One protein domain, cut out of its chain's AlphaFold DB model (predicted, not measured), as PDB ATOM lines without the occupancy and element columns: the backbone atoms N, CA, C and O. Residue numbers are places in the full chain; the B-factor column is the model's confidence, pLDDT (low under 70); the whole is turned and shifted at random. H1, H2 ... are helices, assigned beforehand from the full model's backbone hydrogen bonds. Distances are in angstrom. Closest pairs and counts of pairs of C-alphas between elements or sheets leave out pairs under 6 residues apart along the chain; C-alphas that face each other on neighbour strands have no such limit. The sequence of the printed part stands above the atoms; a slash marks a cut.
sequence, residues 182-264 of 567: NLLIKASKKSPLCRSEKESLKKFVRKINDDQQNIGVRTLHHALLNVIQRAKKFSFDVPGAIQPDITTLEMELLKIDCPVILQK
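What this domain is: This is residues 182 to 264 of the 567 residues of an uncharacterized protein of Parachlamydiaceae bacterium (UniProt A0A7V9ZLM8). Two longer helices, H2 and H3, make the two sides of a V whose narrow end is spanned by the link of residues 211 to 216. H1 stands between the two sides, about perpendicular to both, while H4, packed on H1, and the short H5, near the narrow end, lie over one face of the V. The printed part has 83 residues, with five named helices in the order H1, H2, H3, H4, H5 and no named strand; its class is all helix. It is compact, with a radius of gyration of the C-alphas of 13.0 A, and spans 41 by 28 by 15 A, only just flat.

How they stand to each other: H1, residues 182 to 188, is a hub, touching three other helices. It only just touches H2, residues 195 to 210, with 3 pairs of C-alphas within 8 A; the closest are those of Leu 183 and Leu 201, 6.8 A apart, and the lines are about perpendicular at 83 degrees. H1 also touches H3, residues 217 to 235, through H3's residues 227 to 231 alone; the closest C-alphas, of Ile 185 and Ile 228, are 6.9 A apart, at 80 degrees. H2 and H3 are apart. H4, residues 246 to 254, touches H1 about perpendicularly at 81 degrees, and their closest C-alphas, of Ser 188 and Leu 249, are 4.1 A apart. H3, the other hub, only just touches H4, with 3 pairs of C-alphas within 8 A; the closest are those of Leu 225 and Ile 246, 5.9 A apart, and the two run opposite ways at a steep tilt of 53 degrees. H5, residues 259 to 262, touches H3, the closest C-alphas being those of Val 217 and Ile 261, 5.3 A apart. In H1, H2 and H4 each O i to N i+4 pair is within hydrogen-bond range, in H3 14 of 15 are, and H5 is too short for such a pair.

Where its parts are: H1 begins at C-alpha 182, at (-34.356, 39.374, 48.439), and is 9.8 A long from first to last C-alpha. H2 measures 22.4 A. H3, the longest with 19 residues, measures 26.5 A from C-alpha 217, at (-31.324, 31.483, 28.959), to C-alpha 235. H4 measures 12.3 A, and H5 measures 5.4 A, ending at C-alpha 262, at (-31.432, 24.377, 30.212).

The domain as a whole: The two C-alphas farthest apart, those of Gln 213 and Pro 239, are 41.8 A from each other. The printed part has no cut. The link from H4 to H5 is tight and the other three are short. The mean pLDDT of the printed part is 90.4, and residues 236 to 240 are under 70.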
ATOM      1  N   ASN A 182     -34.648  39.992  47.140       92.88
ATOM      2  CA  ASN A 182     -34.356  39.374  48.439       92.88
ATOM      3  C   ASN A 182     -34.409  37.836  48.364       92.88
ATOM      4  O   ASN A 182     -33.462  37.169  48.773       92.88
ATOM      5  N   LEU A 183     -35.461  37.278  47.751       94.69
ATOM      6  CA  LEU A 183     -35.658  35.827  47.651       94.69
ATOM      7  C   LEU A 183     -34.596  35.164  46.775       94.69
ATOM      8  O   LEU A 183     -34.079  34.110  47.132       94.69
ATOM      9  N   LEU A 184     -34.234  35.798  45.655       96.06
ATOM     10  CA  LEU A 184     -33.152  35.324  44.788       96.06
ATOM     11  C   LEU A 184     -31.817  35.308  45.540       96.06
ATOM     12  O   LEU A 184     -31.026  34.382  45.386       96.06
ATOM     13  N   ILE A 185     -31.565  36.301  46.392       93.62
ATOM     14  CA  ILE A 185     -30.325  36.355  47.166       93.62
ATOM     15  C   ILE A 185     -30.336  35.321  48.298       93.62
ATOM     16  O   ILE A 185     -29.334  34.629  48.474       93.62
ATOM     17  N   LYS A 186     -31.458  35.132  49.003       93.06
ATOM     18  CA  LYS A 186     -31.620  34.035  49.972       93.06
ATOM     19  C   LYS A 186     -31.374  32.670  49.320       93.06
ATOM     20  O   LYS A 186     -30.566  31.894  49.826       93.06
ATOM     21  N   ALA A 187     -31.977  32.414  48.157       94.62
ATOM     22  CA  ALA A 187     -31.764  31.183  47.395       94.62
ATOM     23  C   ALA A 187     -30.292  31.007  46.979       94.62
ATOM     24  O   ALA A 187     -29.721  29.937  47.164       94.62
ATOM     25  N   SER A 188     -29.626  32.078  46.530       94.50
ATOM     26  CA  SER A 188     -28.200  32.045  46.153       94.50
ATOM     27  C   SER A 188     -27.231  31.732  47.301       94.50
ATOM     28  O   SER A 188     -26.070  31.421  47.051       94.50
ATOM     29  N   LYS A 189     -27.698  31.839  48.552       91.88
ATOM     30  CA  LYS A 189     -26.957  31.525  49.782       91.88
ATOM     31  C   LYS A 189     -27.434  30.222  50.439       91.88
ATOM     32  O   LYS A 189     -26.976  29.904  51.531       91.88
ATOM     33  N   LYS A 190     -28.386  29.502  49.823       89.25
ATOM     34  CA  LYS A 190     -29.124  28.373  50.426       89.25
ATOM     35  C   LYS A 190     -29.767  28.716  51.777       89.25
ATOM     36  O   LYS A 190     -29.928  27.856  52.639       89.25
ATOM     37  N   SER A 191     -30.131  29.981  51.980       89.94
ATOM     38  CA  SER A 191     -30.832  30.399  53.190       89.94
ATOM     39  C   SER A 191     -32.258  29.833  53.193       89.94
ATOM     40  O   SER A 191     -32.897  29.799  52.136       89.94
ATOM     41  N   PRO A 192     -32.788  29.410  54.353       89.75
ATOM     42  CA  PRO A 192     -34.139  28.878  54.438       89.75
ATOM     43  C   PRO A 192     -35.165  29.940  54.023       89.75
ATOM     44  O   PRO A 192     -35.102  31.094  54.446       89.75
ATOM     45  N   LEU A 193     -36.117  29.524  53.188       92.31
ATOM     46  CA  LEU A 193     -37.270  30.323  52.775       92.31
ATOM     47  C   LEU A 193     -38.506  29.863  53.550       92.31
ATOM     48  O   LEU A 193     -38.770  28.657  53.629       92.31
ATOM     49  N   CYS A 194     -39.292  30.801  54.076       93.75
ATOM     50  CA  CYS A 194     -40.580  30.465  54.680       93.75
ATOM     51  C   CYS A 194     -41.610  30.062  53.602       93.75
ATOM     52  O   CYS A 194     -41.360  30.163  52.396       93.75
ATOM     53  N   ARG A 195     -42.786  29.572  54.013       94.12
ATOM     54  CA  ARG A 195     -43.805  29.069  53.074       94.12
ATOM     55  C   ARG A 195     -44.246  30.128  52.053       94.12
ATOM     56  O   ARG A 195     -44.246  29.842  50.857       94.12
ATOM     57  N   SER A 196     -44.542  31.348  52.501       94.50
ATOM     58  CA  SER A 196     -44.971  32.448  51.622       94.50
ATOM     59  C   SER A 196     -43.860  32.917  50.675       94.50
ATOM     60  O   SER A 196     -44.120  33.268  49.521       94.50
ATOM     61  N   GLU A 197     -42.602  32.867  51.115       94.50
ATOM     62  CA  GLU A 197     -41.433  33.158  50.280       94.50
ATOM     63  C   GLU A 197     -41.238  32.102  49.188       94.50
ATOM     64  O   GLU A 197     -41.031  32.451  48.024       94.50
ATOM     65  N   LYS A 198     -41.369  30.814  49.529       94.25
ATOM     66  CA  LYS A 198     -41.322  29.716  48.549       94.25
ATOM     67  C   LYS A 198     -42.426  29.854  47.503       94.25
ATOM     68  O   LYS A 198     -42.163  29.681  46.315       94.25
ATOM     69  N   GLU A 199     -43.647  30.187  47.917       94.44
ATOM     70  CA  GLU A 199     -44.774  30.427  47.005       94.44
ATOM     71  C   GLU A 199     -44.527  31.642  46.096       94.44
ATOM     72  O   GLU A 199     -44.779  31.579  44.889       94.44
ATOM     73  N   SER A 200     -43.950  32.717  46.634       93.94
ATOM     74  CA  SER A 200     -43.587  33.912  45.862       93.94
ATOM     75  C   SER A 200     -42.497  33.628  44.824       93.94
ATOM     76  O   SER A 200     -42.606  34.063  43.675       93.94
ATOM     77  N   LEU A 201     -41.473  32.852  45.192       95.69
ATOM     78  CA  LEU A 201     -40.428  32.424  44.264       95.69
ATOM     79  C   LEU A 201     -40.988  31.485  43.184       95.69
ATOM     80  O   LEU A 201     -40.698  31.675  42.005       95.69
ATOM     81  N   LYS A 202     -41.876  30.551  43.550       95.69
ATOM     82  CA  LYS A 202     -42.613  29.708  42.590       95.69
ATOM     83  C   LYS A 202     -43.442  30.539  41.611       95.69
ATOM     84  O   LYS A 202     -43.430  30.258  40.419       95.69
ATOM     85  N   LYS A 203     -44.134  31.585  42.077       95.12
ATOM     86  CA  LYS A 203     -44.896  32.499  41.208       95.12
ATOM     87  C   LYS A 203     -43.989  33.216  40.205       95.12
ATOM     88  O   LYS A 203     -44.361  33.362  39.043       95.12
ATOM     89  N   PHE A 204     -42.799  33.628  40.639       95.88
ATOM     90  CA  PHE A 204     -41.796  34.218  39.756       95.88
ATOM     91  C   PHE A 204     -41.298  33.221  38.696       95.88
ATOM     92  O   PHE A 204     -41.286  33.565  37.516       95.88
ATOM     93  N   VAL A 205     -40.973  31.980  39.083       96.69
ATOM     94  CA  VAL A 205     -40.564  30.923  38.135       96.69
ATOM     95  C   VAL A 205     -41.681  30.587  37.147       96.69
ATOM     96  O   VAL A 205     -41.428  30.515  35.950       96.69
ATOM     97  N   ARG A 206     -42.936  30.489  37.605       95.56
ATOM     98  CA  ARG A 206     -44.091  30.306  36.708       95.56
ATOM     99  C   ARG A 206     -44.170  31.406  35.654       95.56
ATOM    100  O   ARG A 206     -44.366  31.090  34.493       95.56
ATOM    101  N   LYS A 207     -43.932  32.672  36.018       95.50
ATOM    102  CA  LYS A 207     -43.887  33.755  35.022       95.50
ATOM    103  C   LYS A 207     -42.726  33.660  34.046       95.50
ATOM    104  O   LYS A 207     -42.917  33.957  32.876       95.50
ATOM    105  N   ILE A 208     -41.559  33.192  34.482       96.19
ATOM    106  CA  ILE A 208     -40.465  32.881  33.554       96.19
ATOM    107  C   ILE A 208     -40.889  31.796  32.556       96.19
ATOM    108  O   ILE A 208     -40.601  31.922  31.368       96.19
ATOM    109  N   ASN A 209     -41.585  30.764  33.028       94.50
ATOM    110  CA  ASN A 209     -42.026  29.651  32.195       94.50
ATOM    111  C   ASN A 209     -43.155  30.048  31.232       94.50
ATOM    112  O   ASN A 209     -43.107  29.657  30.067       94.50
ATOM    113  N   ASP A 210     -44.121  30.858  31.677       94.44
ATOM    114  CA  ASP A 210     -45.194  31.404  30.831       94.44
ATOM    115  C   ASP A 210     -44.610  32.204  29.648       94.44
ATOM    116  O   ASP A 210     -45.079  32.092  28.517       94.44
ATOM    117  N   ASP A 211     -43.540  32.969  29.892       93.31
ATOM    118  CA  ASP A 211     -42.858  33.812  28.900       93.31
ATOM    119  C   ASP A 211     -41.599  33.158  28.292       93.31
ATOM    120  O   ASP A 211     -40.754  33.841  27.703       93.31
ATOM    121  N   GLN A 212     -41.444  31.833  28.390       90.56
ATOM    122  CA  GLN A 212     -40.213  31.131  27.990       90.56
ATOM    123  C   GLN A 212     -39.827  31.307  26.512       90.56
ATOM    124  O   GLN A 212     -38.652  31.190  26.169       90.56
ATOM    125  N   GLN A 213     -40.787  31.613  25.631       88.69
ATOM    126  CA  GLN A 213     -40.519  31.922  24.219       88.69
ATOM    127  C   GLN A 213     -39.810  33.278  24.046       88.69
ATOM    128  O   GLN A 213     -39.026  33.468  23.118       88.69
ATOM    129  N   ASN A 214     -40.050  34.212  24.967       91.25
ATOM    130  CA  ASN A 214     -39.482  35.561  24.962       91.25
ATOM    131  C   ASN A 214     -38.209  35.664  25.822       91.25
ATOM    132  O   ASN A 214     -37.403  36.591  25.658       91.25
ATOM    133  N   ILE A 215     -38.013  34.720  26.747       92.88
ATOM    134  CA  ILE A 215     -36.905  34.701  27.705       92.88
ATOM    135  C   ILE A 215     -35.931  33.580  27.352       92.88
ATOM    136  O   ILE A 215     -36.020  32.470  27.855       92.88
ATOM    137  N   GLY A 216     -34.917  33.901  26.548       92.75
ATOM    138  CA  GLY A 216     -33.786  32.987  26.367       92.75
ATOM    139  C   GLY A 216     -32.888  32.918  27.612       92.75
ATOM    140  O   GLY A 216     -32.687  33.937  28.288       92.75
ATOM    141  N   VAL A 217     -32.255  31.759  27.839       94.38
ATOM    142  CA  VAL A 217     -31.324  31.483  28.959       94.38
ATOM    143  C   VAL A 217     -30.314  32.604  29.205       94.38
ATOM    144  O   VAL A 217     -30.089  33.020  30.336       94.38
ATOM    145  N   ARG A 218     -29.754  33.190  28.141       92.31
ATOM    146  CA  ARG A 218     -28.780  34.282  28.246       92.31
ATOM    147  C   ARG A 218     -29.363  35.548  28.875       92.31
ATOM    148  O   ARG A 218     -28.655  36.258  29.589       92.31
ATOM    149  N   THR A 219     -30.622  35.872  28.574       93.62
ATOM    150  CA  THR A 219     -31.300  37.036  29.166       93.62
ATOM    151  C   THR A 219     -31.528  36.794  30.655       93.62
ATOM    152  O   THR A 219     -31.207  37.677  31.449       93.62
ATOM    153  N   LEU A 220     -31.994  35.595  31.017       95.81
ATOM    154  CA  LEU A 220     -32.202  35.191  32.406       95.81
ATOM    155  C   LEU A 220     -30.882  35.198  33.194       95.81
ATOM    156  O   LEU A 220     -30.738  35.990  34.124       95.81
ATOM    157  N   HIS A 221     -29.888  34.420  32.758       94.00
ATOM    158  CA  HIS A 221     -28.578  34.302  33.404       94.00
ATOM    159  C   HIS A 221     -27.928  35.669  33.645       94.00
ATOM    160  O   HIS A 221     -27.498  35.993  34.748       94.00
ATOM    161  N   HIS A 222     -27.892  36.540  32.629       92.44
ATOM    162  CA  HIS A 222     -27.275  37.854  32.788       92.44
ATOM    163  C   HIS A 222     -28.035  38.779  33.742       92.44
ATOM    164  O   HIS A 222     -27.386  39.625  34.363       92.44
ATOM    165  N   ALA A 223     -29.362  38.671  33.844       95.00
ATOM    166  CA  ALA A 223     -30.141  39.427  34.819       95.00
ATOM    167  C   ALA A 223     -29.859  38.924  36.242       95.00
ATOM    168  O   ALA A 223     -29.489  39.728  37.098       95.00
ATOM    169  N   LEU A 224     -29.915  37.605  36.461       95.50
ATOM    170  CA  LEU A 224     -29.615  36.969  37.748       95.50
ATOM    171  C   LEU A 224     -28.180  37.262  38.203       95.50
ATOM    172  O   LEU A 224     -27.969  37.757  39.307       95.50
ATOM    173  N   LEU A 225     -27.189  37.093  37.322       93.19
ATOM    174  CA  LEU A 225     -25.788  37.422  37.600       93.19
ATOM    175  C   LEU A 225     -25.619  38.883  38.043       93.19
ATOM    176  O   LEU A 225     -24.809  39.185  38.916       93.19
ATOM    177  N   ASN A 226     -26.393  39.801  37.460       92.12
ATOM    178  CA  ASN A 226     -26.357  41.217  37.821       92.12
ATOM    179  C   ASN A 226     -26.970  41.510  39.192       92.12
ATOM    180  O   ASN A 226     -26.541  42.467  39.836       92.12
ATOM    181  N   VAL A 227     -27.938  40.710  39.637       93.31
ATOM    182  CA  VAL A 227     -28.443  40.751  41.015       93.31
ATOM    183  C   VAL A 227     -27.370  40.242  41.972       93.31
ATOM    184  O   VAL A 227     -27.038  40.930  42.932       93.31
ATOM    185  N   ILE A 228     -26.761  39.091  41.670       92.56
ATOM    186  CA  ILE A 228     -25.732  38.476  42.520       92.56
ATOM    187  C   ILE A 228     -24.502  39.374  42.671       92.56
ATOM    188  O   ILE A 228     -24.034  39.592  43.783       92.56
ATOM    189  N   GLN A 229     -23.994  39.960  41.583       89.94
ATOM    190  CA  GLN A 229     -22.841  40.869  41.639       89.94
ATOM    191  C   GLN A 229     -23.093  42.093  42.533       89.94
ATOM    192  O   GLN A 229     -22.184  42.548  43.223       89.94
ATOM    193  N   ARG A 230     -24.327  42.609  42.551       87.75
ATOM    194  CA  ARG A 230     -24.724  43.703  43.450       87.75
ATOM    195  C   ARG A 230     -24.847  43.239  44.885       87.75
ATOM    196  O   ARG A 230     -24.320  43.893  45.774       87.75
ATOM    197  N   ALA A 231     -25.474  42.087  45.097       87.38
ATOM    198  CA  ALA A 231     -25.588  41.479  46.413       87.38
ATOM    199  C   ALA A 231     -24.211  41.265  47.052       87.38
ATOM    200  O   ALA A 231     -24.043  41.594  48.221       87.38
ATOM    201  N   LYS A 232     -23.212  40.806  46.277       87.75
ATOM    202  CA  LYS A 232     -21.809  40.735  46.721       87.75
ATOM    203  C   LYS A 232     -21.308  42.109  47.159       87.75
ATOM    204  O   LYS A 232     -20.862  42.237  48.289       87.75
ATOM    205  N   LYS A 233     -21.476  43.146  46.323       84.38
ATOM    206  CA  LYS A 233     -21.100  44.534  46.660       84.38
ATOM    207  C   LYS A 233     -21.753  45.026  47.962       84.38
ATOM    208  O   LYS A 233     -21.096  45.706  48.733       84.38
ATOM    209  N   PHE A 234     -23.016  44.676  48.208       80.75
ATOM    210  CA  PHE A 234     -23.750  45.058  49.421       80.75
ATOM    211  C   PHE A 234     -23.429  44.193  50.650       80.75
ATOM    212  O   PHE A 234     -23.827  44.559  51.748       80.75
ATOM    213  N   SER A 235     -22.782  43.035  50.475       70.56
ATOM    214  CA  SER A 235     -22.493  42.066  51.547       70.56
ATOM    215  C   SER A 235     -21.040  42.116  52.038       70.56
ATOM    216  O   SER A 235     -20.691  41.325  52.909       70.56
ATOM    217  N   PHE A 236     -20.186  42.991  51.487       59.62
ATOM    218  CA  PHE A 236     -18.779  43.118  51.910       59.62
ATOM    219  C   PHE A 236     -18.617  43.587  53.366       59.62
ATOM    220  O   PHE A 236     -17.542  43.419  53.929       59.62
ATOM    221  N   ASP A 237     -19.683  44.090  53.986       54.94
ATOM    222  CA  ASP A 237     -19.633  44.705  55.314       54.94
ATOM    223  C   ASP A 237     -19.808  43.704  56.482       54.94
ATOM    224  O   ASP A 237     -19.829  44.121  57.636       54.94
ATOM    225  N   VAL A 238     -19.933  42.387  56.226       60.75
ATOM    226  CA  VAL A 238     -20.138  41.371  57.285       60.75
ATOM    227  C   VAL A 238     -19.137  40.206  57.165       60.75
ATOM    228  O   VAL A 238     -19.313  39.328  56.309       60.75
ATOM    229  N   PRO A 239     -18.100  40.145  58.024       58.31
ATOM    230  CA  PRO A 239     -17.168  39.018  58.094       58.31
ATOM    231  C   PRO A 239     -17.894  37.687  58.353       58.31
ATOM    232  O   PRO A 239     -18.787  37.612  59.192       58.31
ATOM    233  N   GLY A 240     -17.529  36.629  57.621       67.06
ATOM    234  CA  GLY A 240     -18.121  35.289  57.768       67.06
ATOM    235  C   GLY A 240     -19.467  35.072  57.061       67.06
ATOM    236  O   GLY A 240     -19.975  33.950  57.049       67.06
ATOM    237  N   ALA A 241     -20.048  36.095  56.425       71.19
ATOM    238  CA  ALA A 241     -21.295  35.932  55.683       71.19
ATOM    239  C   ALA A 241     -21.104  35.072  54.420       71.19
ATOM    240  O   ALA A 241     -20.237  35.347  53.584       71.19
ATOM    241  N   ILE A 242     -21.974  34.069  54.241       80.44
ATOM    242  CA  ILE A 242     -22.028  33.254  53.019       80.44
ATOM    243  C   ILE A 242     -22.253  34.182  51.822       80.44
ATOM    244  O   ILE A 242     -23.268  34.886  51.728       80.44
ATOM    245  N   GLN A 243     -21.288  34.185  50.906       85.88
ATOM    246  CA  GLN A 243     -21.347  35.016  49.714       85.88
ATOM    247  C   GLN A 243     -22.363  34.440  48.720       85.88
ATOM    248  O   GLN A 243     -22.378  33.232  48.487       85.88
ATOM    249  N   PRO A 244     -23.214  35.286  48.117       90.38
ATOM    250  CA  PRO A 244     -24.218  34.828  47.168       90.38
ATOM    251  C   PRO A 244     -23.552  34.295  45.890       90.38
ATOM    252  O   PRO A 244     -22.672  34.953  45.329       90.38
ATOM    253  N   ASP A 245     -23.984  33.131  45.405       91.44
ATOM    254  CA  ASP A 245     -23.418  32.480  44.221       91.44
ATOM    255  C   ASP A 245     -24.460  32.269  43.111       91.44
ATOM    256  O   ASP A 245     -25.601  31.874  43.356       91.44
ATOM    257  N   ILE A 246     -24.064  32.555  41.866       93.44
ATOM    258  CA  ILE A 246     -24.968  32.480  40.710       93.44
ATOM    259  C   ILE A 246     -25.321  31.035  40.363       93.44
ATOM    260  O   ILE A 246     -26.488  30.749  40.117       93.44
ATOM    261  N   THR A 247     -24.349  30.127  40.420       93.50
ATOM    262  CA  THR A 247     -24.565  28.712  40.106       93.50
ATOM    263  C   THR A 247     -25.517  28.093  41.126       93.50
ATOM    264  O   THR A 247     -26.443  27.376  40.761       93.50
ATOM    265  N   THR A 248     -25.348  28.449  42.401       94.12
ATOM    266  CA  THR A 248     -26.240  28.040  43.491       94.12
ATOM    267  C   THR A 248     -27.661  28.535  43.250       94.12
ATOM    268  O   THR A 248     -28.601  27.751  43.336       94.12
ATOM    269  N   LEU A 249     -27.832  29.813  42.889       95.88
ATOM    270  CA  LEU A 249     -29.147  30.352  42.545       95.88
ATOM    271  C   LEU A 249     -29.788  29.593  41.377       95.88
ATOM    272  O   LEU A 249     -30.955  29.229  41.450       95.88
ATOM    273  N   GLU A 250     -29.044  29.355  40.303       96.06
ATOM    274  CA  GLU A 250     -29.557  28.673  39.114       96.06
ATOM    275  C   GLU A 250     -29.928  27.210  39.401       96.06
ATOM    276  O   GLU A 250     -30.971  26.756  38.934       96.06
ATOM    277  N   MET A 251     -29.164  26.505  40.246       94.38
ATOM    278  CA  MET A 251     -29.541  25.176  40.743       94.38
ATOM    279  C   MET A 251     -30.833  25.210  41.566       94.38
ATOM    280  O   MET A 251     -31.708  24.372  41.366       94.38
ATOM    281  N   GLU A 252     -30.990  26.180  42.471       94.31
ATOM    282  CA  GLU A 252     -32.216  26.303  43.272       94.31
ATOM    283  C   GLU A 252     -33.434  26.667  42.410       94.31
ATOM    284  O   GLU A 252     -34.531  26.174  42.656       94.31
ATOM    285  N   LEU A 253     -33.261  27.468  41.354       96.00
ATOM    286  CA  LEU A 253     -34.334  27.730  40.391       96.00
ATOM    287  C   LEU A 253     -34.683  26.485  39.562       96.00
ATOM    288  O   LEU A 253     -35.861  26.264  39.285       96.00
ATOM    289  N   LEU A 254     -33.701  25.654  39.194       94.31
ATOM    290  CA  LEU A 254     -33.947  24.380  38.509       94.31
ATOM    291  C   LEU A 254     -34.745  23.397  39.364       94.31
ATOM    292  O   LEU A 254     -35.667  22.774  38.850       94.31
ATOM    293  N   LYS A 255     -34.453  23.311  40.667       91.69
ATOM    294  CA  LYS A 255     -35.219  22.490  41.625       91.69
ATOM    295  C   LYS A 255     -36.680  22.929  41.785       91.69
ATOM    296  O   LYS A 255     -37.480  22.197  42.359       91.69
ATOM    297  N   ILE A 256     -37.021  24.132  41.323       93.25
ATOM    298  CA  ILE A 256     -38.378  24.694  41.332       93.25
ATOM    299  C   ILE A 256     -38.926  24.757  39.888       93.25
ATOM    300  O   ILE A 256     -39.775  25.583  39.570       93.25
ATOM    301  N   ASP A 257     -38.435  23.881  39.006       94.62
ATOM    302  CA  ASP A 257     -38.885  23.709  37.622       94.62
ATOM    303  C   ASP A 257     -38.734  24.969  36.755       94.62
ATOM    304  O   ASP A 257     -39.686  25.431  36.127       94.62
ATOM    305  N   CYS A 258     -37.525  25.535  36.691       95.81
ATOM    306  CA  CYS A 258     -37.172  26.609  35.752       95.81
ATOM    307  C   CYS A 258     -36.398  26.065  34.524       95.81
ATOM    308  O   CYS A 258     -35.181  26.263  34.424       95.81
ATOM    309  N   PRO A 259     -37.054  25.384  33.559       93.12
ATOM    310  CA  PRO A 259     -36.390  24.737  32.421       93.12
ATOM    311  C   PRO A 259     -35.691  25.718  31.472       93.12
ATOM    312  O   PRO A 259     -34.813  25.309  30.713       93.12
ATOM    313  N   VAL A 260     -36.020  27.016  31.532       94.94
ATOM    314  CA  VAL A 260     -35.361  28.071  30.741       94.94
ATOM    315  C   VAL A 260     -33.838  28.050  30.919       94.94
ATOM    316  O   VAL A 260     -33.104  28.326  29.973       94.94
ATOM    317  N   ILE A 261     -33.344  27.657  32.097       95.00
ATOM    318  CA  ILE A 261     -31.907  27.541  32.398       95.00
ATOM    319  C   ILE A 261     -31.211  26.477  31.523       95.00
ATOM    320  O   ILE A 261     -30.022  26.596  31.223       95.00
ATOM    321  N   LEU A 262     -31.945  25.466  31.050       93.12
ATOM    322  CA  LEU A 262     -31.432  24.377  30.212       93.12
ATOM    323  C   LEU A 262     -31.680  24.594  28.712       93.12
ATOM    324  O   LEU A 262     -31.356  23.724  27.908       93.12
ATOM    325  N   GLN A 263     -32.235  25.736  28.298       94.38
ATOM    326  CA  GLN A 263     -32.449  26.023  26.878       94.38
ATOM    327  C   GLN A 263     -31.127  26.261  26.128       94.38
ATOM    328  O   GLN A 263     -30.121  26.691  26.700       94.38
ATOM    329  N   LYS A 264     -31.138  26.027  24.811       94.12
ATOM    330  CA  LYS A 264     -30.014  26.347  23.917       94.12
ATOM    331  C   LYS A 264     -29.832  27.872  23.827       94.12
ATOM    332  O   LYS A 264     -30.798  28.592  23.591       94.12
TER     333      LYS A 264